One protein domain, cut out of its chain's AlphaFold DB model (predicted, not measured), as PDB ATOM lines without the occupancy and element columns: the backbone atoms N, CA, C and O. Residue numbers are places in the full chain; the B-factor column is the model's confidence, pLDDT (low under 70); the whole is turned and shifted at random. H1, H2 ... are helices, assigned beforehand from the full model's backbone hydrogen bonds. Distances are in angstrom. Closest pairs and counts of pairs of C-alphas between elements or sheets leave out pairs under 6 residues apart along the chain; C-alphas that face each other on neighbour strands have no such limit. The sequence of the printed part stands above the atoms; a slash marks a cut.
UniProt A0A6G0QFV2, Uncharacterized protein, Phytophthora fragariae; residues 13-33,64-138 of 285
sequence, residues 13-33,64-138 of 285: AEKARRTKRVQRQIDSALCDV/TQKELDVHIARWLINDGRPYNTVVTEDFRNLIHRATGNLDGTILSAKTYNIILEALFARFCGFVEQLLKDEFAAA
ATOM      1  N   ALA A  13     -21.412 -39.803 -21.988       69.44
ATOM      2  CA  ALA A  13     -21.485 -38.870 -23.112       69.44
ATOM      3  C   ALA A  13     -22.771 -38.025 -23.074       69.44
ATOM      4  O   ALA A  13     -22.723 -36.809 -23.265       69.44
ATOM      5  N   GLU A  14     -23.912 -38.644 -22.768       74.81
ATOM      6  CA  GLU A  14     -25.190 -37.943 -22.631       74.81
ATOM      7  C   GLU A  14     -25.199 -36.995 -21.423       74.81
ATOM      8  O   GLU A  14     -25.646 -35.851 -21.539       74.81
ATOM      9  N   LYS A  15     -24.639 -37.413 -20.278       73.19
ATOM     10  CA  LYS A  15     -24.453 -36.539 -19.111       73.19
ATOM     11  C   LYS A  15     -23.605 -35.316 -19.475       73.19
ATOM     12  O   LYS A  15     -24.045 -34.192 -19.259       73.19
ATOM     13  N   ALA A  16     -22.456 -35.521 -20.119       74.06
ATOM     14  CA  ALA A  16     -21.567 -34.439 -20.540       74.06
ATOM     15  C   ALA A  16     -22.240 -33.465 -21.524       74.06
ATOM     16  O   ALA A  16     -22.082 -32.248 -21.405       74.06
ATOM     17  N   ARG A  17     -23.035 -33.972 -22.478       79.31
ATOM     18  CA  ARG A  17     -23.822 -33.131 -23.397       79.31
ATOM     19  C   ARG A  17     -24.846 -32.275 -22.653       79.31
ATOM     20  O   ARG A  17     -24.967 -31.086 -22.950       79.31
ATOM     21  N   ARG A  18     -25.554 -32.849 -21.675       78.12
ATOM     22  CA  ARG A  18     -26.522 -32.118 -20.841       78.12
ATOM     23  C   ARG A  18     -25.846 -31.029 -20.019       78.12
ATOM     24  O   ARG A  18     -26.306 -29.893 -20.068       78.12
ATOM     25  N   THR A  19     -24.732 -31.340 -19.360       75.06
ATOM     26  CA  THR A  19     -23.953 -30.357 -18.594       75.06
ATOM     27  C   THR A  19     -23.483 -29.210 -19.488       75.06
ATOM     28  O   THR A  19     -23.712 -28.056 -19.151       75.06
ATOM     29  N   LYS A  20     -22.944 -29.492 -20.686       80.25
ATOM     30  CA  LYS A  20     -22.545 -28.446 -21.651       80.25
ATOM     31  C   LYS A  20     -23.714 -27.569 -22.105       80.25
ATOM     32  O   LYS A  20     -23.545 -26.368 -22.297       80.25
ATOM     33  N   ARG A  21     -24.903 -28.148 -22.299       81.25
ATOM     34  CA  ARG A  21     -26.104 -27.387 -22.675       81.25
ATOM     35  C   ARG A  21     -26.542 -26.448 -21.553       81.25
ATOM     36  O   ARG A  21     -26.850 -25.295 -21.832       81.25
ATOM     37  N   VAL A  22     -26.552 -26.941 -20.316       79.00
ATOM     38  CA  VAL A  22     -26.907 -26.153 -19.129       79.00
ATOM     39  C   VAL A  22     -25.862 -25.077 -18.857       79.00
ATOM     40  O   VAL A  22     -26.234 -23.950 -18.566       79.00
ATOM     41  N   GLN A  23     -24.578 -25.365 -19.074       77.19
ATOM     42  CA  GLN A  23     -23.509 -24.377 -18.973       77.19
ATOM     43  C   GLN A  23     -23.767 -23.164 -19.877       77.19
ATOM     44  O   GLN A  23     -23.772 -22.037 -19.401       77.19
ATOM     45  N   ARG A  24     -24.111 -23.387 -21.153       80.25
ATOM     46  CA  ARG A  24     -24.472 -22.298 -22.080       80.25
ATOM     47  C   ARG A  24     -25.707 -21.513 -21.629       80.25
ATOM     48  O   ARG A  24     -25.778 -20.314 -21.858       80.25
ATOM     49  N   GLN A  25     -26.684 -22.186 -21.018       78.31
ATOM     50  CA  GLN A  25     -27.880 -21.530 -20.477       78.31
ATOM     51  C   GLN A  25     -27.544 -20.667 -19.263       78.31
ATOM     52  O   GLN A  25     -28.045 -19.555 -19.167       78.31
ATOM     53  N   ILE A  26     -26.677 -21.158 -18.376       79.31
ATOM     54  CA  ILE A  26     -26.149 -20.396 -17.246       79.31
ATOM     55  C   ILE A  26     -25.388 -19.178 -17.759       79.31
ATOM     56  O   ILE A  26     -25.665 -18.074 -17.317       79.31
ATOM     57  N   ASP A  27     -24.457 -19.360 -18.697       77.56
ATOM     58  CA  ASP A  27     -23.659 -18.254 -19.224       77.56
ATOM     59  C   ASP A  27     -24.558 -17.197 -19.881       77.56
ATOM     60  O   ASP A  27     -24.423 -16.024 -19.558       77.56
ATOM     61  N   SER A  28     -25.551 -17.613 -20.678       78.00
ATOM     62  CA  SER A  28     -26.549 -16.715 -21.278       78.00
ATOM     63  C   SER A  28     -27.420 -15.991 -20.246       78.00
ATOM     64  O   SER A  28     -27.674 -14.805 -20.414       78.00
ATOM     65  N   ALA A  29     -27.885 -16.675 -19.196       67.88
ATOM     66  CA  ALA A  29     -28.708 -16.072 -18.140       67.88
ATOM     67  C   ALA A  29     -27.893 -15.152 -17.213       67.88
ATOM     68  O   ALA A  29     -28.446 -14.331 -16.489       67.88
ATOM     69  N   LEU A  30     -26.567 -15.303 -17.207       66.38
ATOM     70  CA  LEU A  30     -25.645 -14.512 -16.396       66.38
ATOM     71  C   LEU A  30     -24.903 -13.434 -17.199       66.38
ATOM     72  O   LEU A  30     -24.096 -12.722 -16.602       66.38
ATOM     73  N   CYS A  31     -25.180 -13.291 -18.502       59.50
ATOM     74  CA  CYS A  31     -24.565 -12.284 -19.377       59.50
ATOM     75  C   CYS A  31     -24.763 -10.837 -18.881       59.50
ATOM     76  O   CYS A  31     -23.925  -9.995 -19.189       59.50
ATOM     77  N   ASP A  32     -25.777 -10.575 -18.045       49.66
ATOM     78  CA  ASP A  32     -26.086  -9.244 -17.499       49.66
ATOM     79  C   ASP A  32     -25.664  -9.034 -16.030       49.66
ATOM     80  O   ASP A  32     -26.054  -8.046 -15.406       49.66
ATOM     81  N   VAL A  33     -24.861  -9.928 -15.435       42.12
ATOM     82  CA  VAL A  33     -24.374  -9.756 -14.050       42.12
ATOM     83  C   VAL A  33     -22.857  -9.554 -14.037       42.12
ATOM     84  O   VAL A  33     -22.109 -10.537 -14.012       42.12
ATOM     85  N   THR A  64     -37.795 -15.452 -18.349       74.44
ATOM     86  CA  THR A  64     -38.155 -16.759 -18.884       74.44
ATOM     87  C   THR A  64     -38.102 -17.802 -17.766       74.44
ATOM     88  O   THR A  64     -37.330 -17.676 -16.815       74.44
ATOM     89  N   GLN A  65     -38.870 -18.889 -17.895       75.88
ATOM     90  CA  GLN A  65     -38.825 -20.001 -16.932       75.88
ATOM     91  C   GLN A  65     -37.389 -20.498 -16.688       75.88
ATOM     92  O   GLN A  65     -37.017 -20.816 -15.567       75.88
ATOM     93  N   LYS A  66     -36.550 -20.496 -17.732       74.81
ATOM     94  CA  LYS A  66     -35.143 -20.910 -17.640       74.81
ATOM     95  C   LYS A  66     -34.289 -19.946 -16.818       74.81
ATOM     96  O   LYS A  66     -33.410 -20.397 -16.094       74.81
ATOM     97  N   GLU A  67     -34.519 -18.642 -16.935       76.06
ATOM     98  CA  GLU A  67     -33.808 -17.641 -16.128       76.06
ATOM     99  C   GLU A  67     -34.234 -17.737 -14.663       76.06
ATOM    100  O   GLU A  67     -33.377 -17.776 -13.781       76.06
ATOM    101  N   LEU A  68     -35.541 -17.868 -14.405       80.38
ATOM    102  CA  LEU A  68     -36.073 -18.094 -13.058       80.38
ATOM    103  C   LEU A  68     -35.445 -19.334 -12.415       80.38
ATOM    104  O   LEU A  68     -34.935 -19.253 -11.302       80.38
ATOM    105  N   ASP A  69     -35.399 -20.448 -13.141       80.94
ATOM    106  CA  ASP A  69     -34.782 -21.693 -12.692       80.94
ATOM    107  C   ASP A  69     -33.304 -21.504 -12.294       80.94
ATOM    108  O   ASP A  69     -32.880 -21.949 -11.223       80.94
ATOM    109  N   VAL A  70     -32.512 -20.814 -13.123       81.19
ATOM    110  CA  VAL A  70     -31.092 -20.542 -12.842       81.19
ATOM    111  C   VAL A  70     -30.933 -19.642 -11.615       81.19
ATOM    112  O   VAL A  70     -30.089 -19.922 -10.760       81.19
ATOM    113  N   HIS A  71     -31.740 -18.587 -11.491       82.06
ATOM    114  CA  HIS A  71     -31.668 -17.667 -10.353       82.06
ATOM    115  C   HIS A  71     -32.113 -18.316  -9.043       82.06
ATOM    116  O   HIS A  71     -31.441 -18.138  -8.026       82.06
ATOM    117  N   ILE A  72     -33.181 -19.115  -9.066       84.06
ATOM    118  CA  ILE A  72     -33.646 -19.885  -7.909       84.06
ATOM    119  C   ILE A  72     -32.565 -20.881  -7.480       84.06
ATOM    120  O   ILE A  72     -32.217 -20.935  -6.302       84.06
ATOM    121  N   ALA A  73     -31.978 -21.627  -8.423       82.06
ATOM    122  CA  ALA A  73     -30.896 -22.556  -8.108       82.06
ATOM    123  C   ALA A  73     -29.682 -21.830  -7.508       82.06
ATOM    124  O   ALA A  73     -29.143 -22.264  -6.492       82.06
ATOM    125  N   ARG A  74     -29.286 -20.691  -8.086       81.62
ATOM    126  CA  ARG A  74     -28.181 -19.869  -7.577       81.62
ATOM    127  C   ARG A  74     -28.456 -19.345  -6.167       81.62
ATOM    128  O   ARG A  74     -27.553 -19.384  -5.337       81.62
ATOM    129  N   TRP A  75     -29.675 -18.884  -5.891       85.31
ATOM    130  CA  TRP A  75     -30.089 -18.456  -4.554       85.31
ATOM    131  C   TRP A  75     -29.987 -19.600  -3.540       85.31
ATOM    132  O   TRP A  75     -29.334 -19.437  -2.511       85.31
ATOM    133  N   LEU A  76     -30.547 -20.773  -3.857       81.88
ATOM    134  CA  LEU A  76     -30.492 -21.938  -2.970       81.88
ATOM    135  C   LEU A  76     -29.054 -22.337  -2.621       81.88
ATOM    136  O   LEU A  76     -28.752 -22.608  -1.461       81.88
ATOM    137  N   ILE A  77     -28.168 -22.345  -3.619       78.81
ATOM    138  CA  ILE A  77     -26.760 -22.718  -3.453       78.81
ATOM    139  C   ILE A  77     -26.022 -21.692  -2.593       78.81
ATOM    140  O   ILE A  77     -25.328 -22.067  -1.651       78.81
ATOM    141  N   ASN A  78     -26.180 -20.404  -2.900       78.31
ATOM    142  CA  ASN A  78     -25.450 -19.335  -2.222       78.31
ATOM    143  C   ASN A  78     -25.863 -19.178  -0.754       78.31
ATOM    144  O   ASN A  78     -25.010 -18.928   0.094       78.31
ATOM    145  N   ASP A  79     -27.149 -19.365  -0.457       82.44
ATOM    146  CA  ASP A  79     -27.692 -19.225   0.896       82.44
ATOM    147  C   ASP A  79     -27.710 -20.557   1.668       82.44
ATOM    148  O   ASP A  79     -28.215 -20.616   2.792       82.44
ATOM    149  N   GLY A  80     -27.205 -21.647   1.076       80.31
ATOM    150  CA  GLY A  80     -27.196 -22.976   1.694       80.31
ATOM    151  C   GLY A  80     -28.597 -23.521   1.996       80.31
ATOM    152  O   GLY A  80     -28.789 -24.252   2.970       80.31
ATOM    153  N   ARG A  81     -29.600 -23.143   1.197       82.19
ATOM    154  CA  ARG A  81     -30.990 -23.568   1.379       82.19
ATOM    155  C   ARG A  81     -31.205 -24.952   0.763       82.19
ATOM    156  O   ARG A  81     -30.709 -25.233  -0.330       82.19
ATOM    157  N   PRO A  82     -31.988 -25.825   1.412       81.31
ATOM    158  CA  PRO A  82     -32.273 -27.138   0.858       81.31
ATOM    159  C   PRO A  82     -33.232 -27.025  -0.338       81.31
ATOM    160  O   PRO A  82     -34.135 -26.189  -0.354       81.31
ATOM    161  N   TYR A  83     -33.061 -27.887  -1.344       80.31
ATOM    162  CA  TYR A  83     -33.886 -27.885  -2.562       80.31
ATOM    163  C   TYR A  83     -35.393 -28.047  -2.279       80.31
ATOM    164  O   TYR A  83     -36.221 -27.486  -2.989       80.31
ATOM    165  N   ASN A  84     -35.777 -28.756  -1.216       83.62
ATOM    166  CA  ASN A  84     -37.186 -28.901  -0.836       83.62
ATOM    167  C   ASN A  84     -37.883 -27.557  -0.533       83.62
ATOM    168  O   ASN A  84     -39.103 -27.492  -0.640       83.62
ATOM    169  N   THR A  85     -37.133 -26.487  -0.236       84.06
ATOM    170  CA  THR A  85     -37.660 -25.121  -0.061       84.06
ATOM    171  C   THR A  85     -38.521 -24.682  -1.242       84.06
ATOM    172  O   THR A  85     -39.583 -24.092  -1.045       84.06
ATOM    173  N   VAL A  86     -38.103 -25.004  -2.471       82.75
ATOM    174  CA  VAL A  86     -38.801 -24.542  -3.681       82.75
ATOM    175  C   VAL A  86     -39.987 -25.413  -4.060       82.75
ATOM    176  O   VAL A  86     -40.762 -25.033  -4.921       82.75
ATOM    177  N   VAL A  87     -40.146 -26.568  -3.411       79.88
ATOM    178  CA  VAL A  87     -41.245 -27.515  -3.653       79.88
ATOM    179  C   VAL A  87     -42.463 -27.194  -2.772       79.88
ATOM    180  O   VAL A  87     -43.519 -27.797  -2.927       79.88
ATOM    181  N   THR A  88     -42.330 -26.240  -1.844       85.12
ATOM    182  CA  THR A  88     -43.417 -25.824  -0.950       85.12
ATOM    183  C   THR A  88     -44.524 -25.074  -1.693       85.12
ATOM    184  O   THR A  88     -44.277 -24.355  -2.665       85.12
ATOM    185  N   GLU A  89     -45.756 -25.217  -1.205       84.19
ATOM    186  CA  GLU A  89     -46.929 -24.550  -1.778       84.19
ATOM    187  C   GLU A  89     -46.835 -23.022  -1.654       84.19
ATOM    188  O   GLU A  89     -47.139 -22.306  -2.605       84.19
ATOM    189  N   ASP A  90     -46.300 -22.519  -0.540       85.62
ATOM    190  CA  ASP A  90     -46.088 -21.083  -0.330       85.62
ATOM    191  C   ASP A  90     -45.078 -20.490  -1.317       85.62
ATOM    192  O   ASP A  90     -45.317 -19.425  -1.889       85.62
ATOM    193  N   PHE A  91     -43.969 -21.191  -1.577       85.50
ATOM    194  CA  PHE A  91     -42.996 -20.755  -2.578       85.50
ATOM    195  C   PHE A  91     -43.596 -20.792  -3.985       85.50
ATOM    196  O   PHE A  91     -43.408 -19.865  -4.773       85.50
ATOM    197  N   ARG A  92     -44.370 -21.835  -4.294       82.25
ATOM    198  CA  ARG A  92     -45.079 -21.949  -5.568       82.25
ATOM    199  C   ARG A  92     -46.054 -20.783  -5.766       82.25
ATOM    200  O   ARG A  92     -46.022 -20.128  -6.807       82.25
ATOM    201  N   ASN A  93     -46.840 -20.457  -4.742       83.50
ATOM    202  CA  ASN A  93     -47.747 -19.311  -4.735       83.50
ATOM    203  C   ASN A  93     -47.004 -17.980  -4.911       83.50
ATOM    204  O   ASN A  93     -47.455 -17.129  -5.681       83.50
ATOM    205  N   LEU A  94     -45.851 -17.807  -4.257       83.19
ATOM    206  CA  LEU A  94     -44.995 -16.630  -4.421       83.19
ATOM    207  C   LEU A  94     -44.542 -16.463  -5.877       83.19
ATOM    208  O   LEU A  94     -44.687 -15.377  -6.436       83.19
ATOM    209  N   ILE A  95     -44.043 -17.530  -6.509       81.69
ATOM    210  CA  ILE A  95     -43.602 -17.487  -7.909       81.69
ATOM    211  C   ILE A  95     -44.780 -17.213  -8.849       81.69
ATOM    212  O   ILE A  95     -44.657 -16.367  -9.736       81.69
ATOM    213  N   HIS A  96     -45.936 -17.844  -8.634       80.31
ATOM    214  CA  HIS A  96     -47.142 -17.580  -9.426       80.31
ATOM    215  C   HIS A  96     -47.583 -16.115  -9.335       80.31
ATOM    216  O   HIS A  96     -47.880 -15.494 -10.356       80.31
ATOM    217  N   ARG A  97     -47.577 -15.530  -8.131       79.31
ATOM    218  CA  ARG A  97     -47.923 -14.116  -7.919       79.31
ATOM    219  C   ARG A  97     -46.892 -13.165  -8.520       79.31
ATOM    220  O   ARG A  97     -47.284 -12.165  -9.111       79.31
ATOM    221  N   ALA A  98     -45.603 -13.470  -8.378       75.06
ATOM    222  CA  ALA A  98     -44.519 -12.615  -8.854       75.06
ATOM    223  C   ALA A  98     -44.387 -12.611 -10.386       75.06
ATOM    224  O   ALA A  98     -44.016 -11.596 -10.964       75.06
ATOM    225  N   THR A  99     -44.685 -13.737 -11.039       72.81
ATOM    226  CA  THR A  99     -44.497 -13.907 -12.491       72.81
ATOM    227  C   THR A  99     -45.789 -13.776 -13.295       72.81
ATOM    228  O   THR A  99     -45.737 -13.642 -14.513       72.81
ATOM    229  N   GLY A 100     -46.954 -13.862 -12.644       73.19
ATOM    230  CA  GLY A 100     -48.253 -13.945 -13.318       73.19
ATOM    231  C   GLY A 100     -48.474 -15.253 -14.087       73.19
ATOM    232  O   GLY A 100     -49.502 -15.403 -14.742       73.19
ATOM    233  N   ASN A 101     -47.535 -16.203 -14.017       73.00
ATOM    234  CA  ASN A 101     -47.603 -17.475 -14.722       73.00
ATOM    235  C   ASN A 101     -48.110 -18.579 -13.785       73.00
ATOM    236  O   ASN A 101     -47.353 -19.106 -12.969       73.00
ATOM    237  N   LEU A 102     -49.386 -18.944 -13.926       68.19
ATOM    238  CA  LEU A 102     -50.031 -20.016 -13.154       68.19
ATOM    239  C   LEU A 102     -49.513 -21.420 -13.522       68.19
ATOM    240  O   LEU A 102     -49.590 -22.329 -12.701       68.19
ATOM    241  N   ASP A 103     -48.899 -21.573 -14.698       66.88
ATOM    242  CA  ASP A 103     -48.279 -22.821 -15.167       66.88
ATOM    243  C   ASP A 103     -46.770 -22.878 -14.878       66.88
ATOM    244  O   ASP A 103     -46.063 -23.770 -15.355       66.88
ATOM    245  N   GLY A 104     -46.252 -21.921 -14.095       65.44
ATOM    246  CA  GLY A 104     -44.853 -21.877 -13.681       65.44
ATOM    247  C   GLY A 104     -44.422 -23.209 -13.069       65.44
ATOM    248  O   GLY A 104     -44.995 -23.677 -12.081       65.44
ATOM    249  N   THR A 105     -43.417 -23.838 -13.674       68.06
ATOM    250  CA  THR A 105     -42.889 -25.123 -13.208       68.06
ATOM    251  C   THR A 105     -41.708 -24.878 -12.282       68.06
ATOM    252  O   THR A 105     -40.906 -23.981 -12.504       68.06
ATOM    253  N   ILE A 106     -41.604 -25.656 -11.210       73.38
ATOM    254  CA  ILE A 106     -40.431 -25.627 -10.338       73.38
ATOM    255  C   ILE A 106     -39.440 -26.671 -10.849       73.38
ATOM    256  O   ILE A 106     -39.827 -27.764 -11.273       73.38
ATOM    257  N   LEU A 107     -38.148 -26.342 -10.790       73.94
ATOM    258  CA  LEU A 107     -37.069 -27.276 -11.087       73.94
ATOM    259  C   LEU A 107     -37.275 -28.607 -10.376       73.94
ATOM    260  O   LEU A 107     -37.497 -28.618  -9.175       73.94
ATOM    261  N   SER A 108     -37.113 -29.731 -11.076       77.81
ATOM    262  CA  SER A 108     -37.007 -31.043 -10.423       77.81
ATOM    263  C   SER A 108     -35.670 -31.181  -9.682       77.81
ATOM    264  O   SER A 108     -34.678 -30.574 -10.090       77.81
ATOM    265  N   ALA A 109     -35.591 -32.046  -8.663       77.31
ATOM    266  CA  ALA A 109     -34.342 -32.313  -7.935       77.31
ATOM    267  C   ALA A 109     -33.211 -32.748  -8.883       77.31
ATOM    268  O   ALA A 109     -32.052 -32.363  -8.735       77.31
ATOM    269  N   LYS A 110     -33.566 -33.518  -9.918       79.38
ATOM    270  CA  LYS A 110     -32.640 -33.942 -10.969       79.38
ATOM    271  C   LYS A 110     -32.132 -32.758 -11.789       79.38
ATOM    272  O   LYS A 110     -30.937 -32.685 -12.052       79.38
ATOM    273  N   THR A 111     -33.014 -31.845 -12.191       78.56
ATOM    274  CA  THR A 111     -32.633 -30.647 -12.954       78.56
ATOM    275  C   THR A 111     -31.773 -29.711 -12.107       78.56
ATOM    276  O   THR A 111     -30.747 -29.241 -12.588       78.56
ATOM    277  N   TYR A 112     -32.126 -29.523 -10.833       80.56
ATOM    278  CA  TYR A 112     -31.328 -28.764  -9.870       80.56
ATOM    279  C   TYR A 112     -29.908 -29.329  -9.730       80.56
ATOM    280  O   TYR A 112     -28.941 -28.588  -9.873       80.56
ATOM    281  N   ASN A 113     -29.762 -30.647  -9.556       80.06
ATOM    282  CA  ASN A 113     -28.445 -31.285  -9.474       80.06
ATOM    283  C   ASN A 113     -27.616 -31.104 -10.758       80.06
ATOM    284  O   ASN A 113     -26.410 -30.910 -10.673       80.06
ATOM    285  N   ILE A 114     -28.241 -31.118 -11.941       83.06
ATOM    286  CA  ILE A 114     -27.534 -30.846 -13.207       83.06
ATOM    287  C   ILE A 114     -27.038 -29.392 -13.255       83.06
ATOM    288  O   ILE A 114     -25.919 -29.146 -13.706       83.06
ATOM    289  N   ILE A 115     -27.847 -28.431 -12.793       81.00
ATOM    290  CA  ILE A 115     -27.447 -27.017 -12.705       81.00
ATOM    291  C   ILE A 115     -26.296 -26.853 -11.708       81.00
ATOM    292  O   ILE A 115     -25.316 -26.184 -12.022       81.00
ATOM    293  N   LEU A 116     -26.376 -27.507 -10.547       81.00
ATOM    294  CA  LEU A 116     -25.312 -27.511  -9.544       81.00
ATOM    295  C   LEU A 116     -24.004 -28.088 -10.104       81.00
ATOM    296  O   LEU A 116     -22.957 -27.469  -9.949       81.00
ATOM    297  N   GLU A 117     -24.058 -29.233 -10.791       85.12
ATOM    298  CA  GLU A 117     -22.886 -29.835 -11.443       85.12
ATOM    299  C   GLU A 117     -22.268 -28.898 -12.493       85.12
ATOM    300  O   GLU A 117     -21.046 -28.784 -12.566       85.12
ATOM    301  N   ALA A 118     -23.091 -28.207 -13.289       82.88
ATOM    302  CA  ALA A 118     -22.610 -27.240 -14.274       82.88
ATOM    303  C   ALA A 118     -21.957 -26.017 -13.605       82.88
ATOM    304  O   ALA A 118     -20.840 -25.646 -13.960       82.88
ATOM    305  N   LEU A 119     -22.598 -25.434 -12.584       81.31
ATOM    306  CA  LEU A 119     -22.031 -24.326 -11.808       81.31
ATOM    307  C   LEU A 119     -20.715 -24.715 -11.130       81.31
ATOM    308  O   LEU A 119     -19.777 -23.921 -11.126       81.31
ATOM    309  N   PHE A 120     -20.630 -25.933 -10.597       83.94
ATOM    310  CA  PHE A 120     -19.405 -26.454 -10.004       83.94
ATOM    311  C   PHE A 120     -18.295 -26.627 -11.048       83.94
ATOM    312  O   PHE A 120     -17.178 -26.181 -10.816       83.94
ATOM    313  N   ALA A 121     -18.597 -27.178 -12.228       85.06
ATOM    314  CA  ALA A 121     -17.625 -27.278 -13.319       85.06
ATOM    315  C   ALA A 121     -17.126 -25.894 -13.777       85.06
ATOM    316  O   ALA A 121     -15.933 -25.707 -14.009       85.06
ATOM    317  N   ARG A 122     -18.023 -24.903 -13.850       83.62
ATOM    318  CA  ARG A 122     -17.665 -23.510 -14.144       83.62
ATOM    319  C   ARG A 122     -16.757 -22.918 -13.065       83.62
ATOM    320  O   ARG A 122     -15.773 -22.266 -13.389       83.62
ATOM    321  N   PHE A 123     -17.074 -23.156 -11.791       84.56
ATOM    322  CA  PHE A 123     -16.234 -22.756 -10.663       84.56
ATOM    323  C   PHE A 123     -14.838 -23.378 -10.753       84.56
ATOM    324  O   PHE A 123     -13.855 -22.663 -10.602       84.56
ATOM    325  N   CYS A 124     -14.741 -24.673 -11.069       86.62
ATOM    326  CA  CYS A 124     -13.460 -25.342 -11.281       86.62
ATOM    327  C   CYS A 124     -12.629 -24.670 -12.381       86.62
ATOM    328  O   CYS A 124     -11.467 -24.365 -12.137       86.62
ATOM    329  N   GLY A 125     -13.231 -24.354 -13.534       85.94
ATOM    330  CA  GLY A 125     -12.534 -23.636 -14.608       85.94
ATOM    331  C   GLY A 125     -12.083 -22.223 -14.212       85.94
ATOM    332  O   GLY A 125     -10.997 -21.794 -14.589       85.94
ATOM    333  N   PHE A 126     -12.869 -21.504 -13.402       87.12
ATOM    334  CA  PHE A 126     -12.443 -20.204 -12.870       87.12
ATOM    335  C   PHE A 126     -11.266 -20.322 -11.902       87.12
ATOM    336  O   PHE A 126     -10.347 -19.514 -11.975       87.12
ATOM    337  N   VAL A 127     -11.288 -21.308 -11.002       87.81
ATOM    338  CA  VAL A 127     -10.183 -21.555 -10.065       87.81
ATOM    339  C   VAL A 127      -8.921 -21.968 -10.816       87.81
ATOM    340  O   VAL A 127      -7.846 -21.483 -10.481       87.81
ATOM    341  N   GLU A 128      -9.049 -22.806 -11.848       91.19
ATOM    342  CA  GLU A 128      -7.935 -23.191 -12.717       91.19
ATOM    343  C   GLU A 128      -7.240 -21.961 -13.310       91.19
ATOM    344  O   GLU A 128      -6.028 -21.796 -13.158       91.19
ATOM    345  N   GLN A 129      -8.015 -21.086 -13.958       90.00
ATOM    346  CA  GLN A 129      -7.485 -19.880 -14.587       90.00
ATOM    347  C   GLN A 129      -6.889 -18.919 -13.555       90.00
ATOM    348  O   GLN A 129      -5.766 -18.465 -13.733       90.00
ATOM    349  N   LEU A 130      -7.603 -18.670 -12.452       91.62
ATOM    350  CA  LEU A 130      -7.141 -17.799 -11.372       91.62
ATOM    351  C   LEU A 130      -5.784 -18.255 -10.830       91.62
ATOM    352  O   LEU A 130      -4.871 -17.450 -10.707       91.62
ATOM    353  N   LEU A 131      -5.634 -19.545 -10.519       92.06
ATOM    354  CA  LEU A 131      -4.382 -20.062  -9.969       92.06
ATOM    355  C   LEU A 131      -3.239 -20.020 -10.989       92.06
ATOM    356  O   LEU A 131      -2.110 -19.738 -10.600       92.06
ATOM    357  N   LYS A 132      -3.510 -20.252 -12.280       92.38
ATOM    358  CA  LYS A 132      -2.508 -20.091 -13.348       92.38
ATOM    359  C   LYS A 132      -2.046 -18.641 -13.486       92.38
ATOM    360  O   LYS A 132      -0.844 -18.404 -13.591       92.38
ATOM    361  N   ASP A 133      -2.984 -17.698 -13.467       91.56
ATOM    362  CA  ASP A 133      -2.696 -16.269 -13.587       91.56
ATOM    363  C   ASP A 133      -1.891 -15.770 -12.379       91.56
ATOM    364  O   ASP A 133      -0.868 -15.110 -12.554       91.56
ATOM    365  N   GLU A 134      -2.289 -16.152 -11.161       92.00
ATOM    366  CA  GLU A 134      -1.552 -15.832  -9.931       92.00
ATOM    367  C   GLU A 134      -0.163 -16.482  -9.913       92.00
ATOM    368  O   GLU A 134       0.811 -15.843  -9.523       92.00
ATOM    369  N   PHE A 135      -0.027 -17.722 -10.394       94.19
ATOM    370  CA  PHE A 135       1.276 -18.383 -10.458       94.19
ATOM    371  C   PHE A 135       2.225 -17.683 -11.437       94.19
ATOM    372  O   PHE A 135       3.401 -17.486 -11.131       94.19
ATOM    373  N   ALA A 136       1.713 -17.245 -12.591       92.38
ATOM    374  CA  ALA A 136       2.476 -16.433 -13.532       92.38
ATOM    375  C   ALA A 136       2.831 -15.055 -12.941       92.38
ATOM    376  O   ALA A 136       3.968 -14.605 -13.081       92.38
ATOM    377  N   ALA A 137       1.896 -14.407 -12.235       93.19
ATOM    378  CA  ALA A 137       2.126 -13.137 -11.543       93.19
ATOM    379  C   ALA A 137       3.155 -13.261 -10.404       93.19
ATOM    380  O   ALA A 137       3.918 -12.328 -10.152       93.19
ATOM    381  N   ALA A 138       3.229 -14.430  -9.768       92.44
ATOM    382  CA  ALA A 138       4.251 -14.794  -8.795       92.44
ATOM    383  C   ALA A 138       5.587 -15.210  -9.443       92.44
ATOM    384  O   ALA A 138       6.461 -15.720  -8.747       92.44
TER     385      ALA A 138
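Overview. This is residues 13 to 33 and 64 to 138 of the 285 residues of an uncharacterized protein of Phytophthora fragariae (UniProt A0A6G0QFV2). A long helix, H5, crosses H1 and touches H2 within a body of helices set at large angles, and its residues 123 to 137, with Ala 138, stick out as a bare arm. Short H3 and then H4 lie toward the end opposite the arm, H4 touching no helix. The printed part has 96 residues with five named helices, H1 to H5 in chain order, and no named strand: all helix. It is loose, radius of gyration of the C-alphas 15.9 A, and elongated, 53 by 30 by 25 A.

Along the chain. Find C-alpha 13 at (-21.485, -38.870, -23.112), where H1, residues 13 to 29, begins and runs 24.4 A. H2 is residues 65 to 78, 19.9 A; H3 residues 83 to 87, 7.4 A; H4 residues 89 to 99, 15.3 A. H5, residues 109 to 137, runs 41.4 A to C-alpha 137 at (2.126, -13.137, -11.543).

Arrangement. Look at Thr 19 and Ala 118, the closest C-alphas of H1 and H5, 5.5 A: these touch, about perpendicular at 75 degrees, H5 with residues 114 to 122 alone. H1, with residues 25 to 29 alone, touches residues 66 to 70 of H2 at 87 degrees, about perpendicular; Ala 29 and Glu 67 have the closest C-alphas, 5.7 A. H2 touches residues 112 to 116 of H5 at a steep tilt of 64 degrees, the same way; the closest C-alphas, of Ala 73 and Tyr 112, are 6.5 A apart. H3 is close to but not clearly touching H2, closest C-alphas Leu 76 and Tyr 83, 6.9 A. H4 and H5 are apart. In H1, H2, H4 and H5 every O i to N i+4 pair is within hydrogen-bond range; H3 has 0 of 1, and 2 of 2 O i to N i+3 pairs.

Size, cuts and confidence. Leu 102 and Ala 138 have the C-alphas farthest apart, 54.7 A. Residues 34 to 63 are not printed; C-alphas 33 and 64 are 16.2 A apart across the cut. No link printed whole is long. Confidence is under 70 at residue 13, residues 29 to 33 and residues 102 to 105.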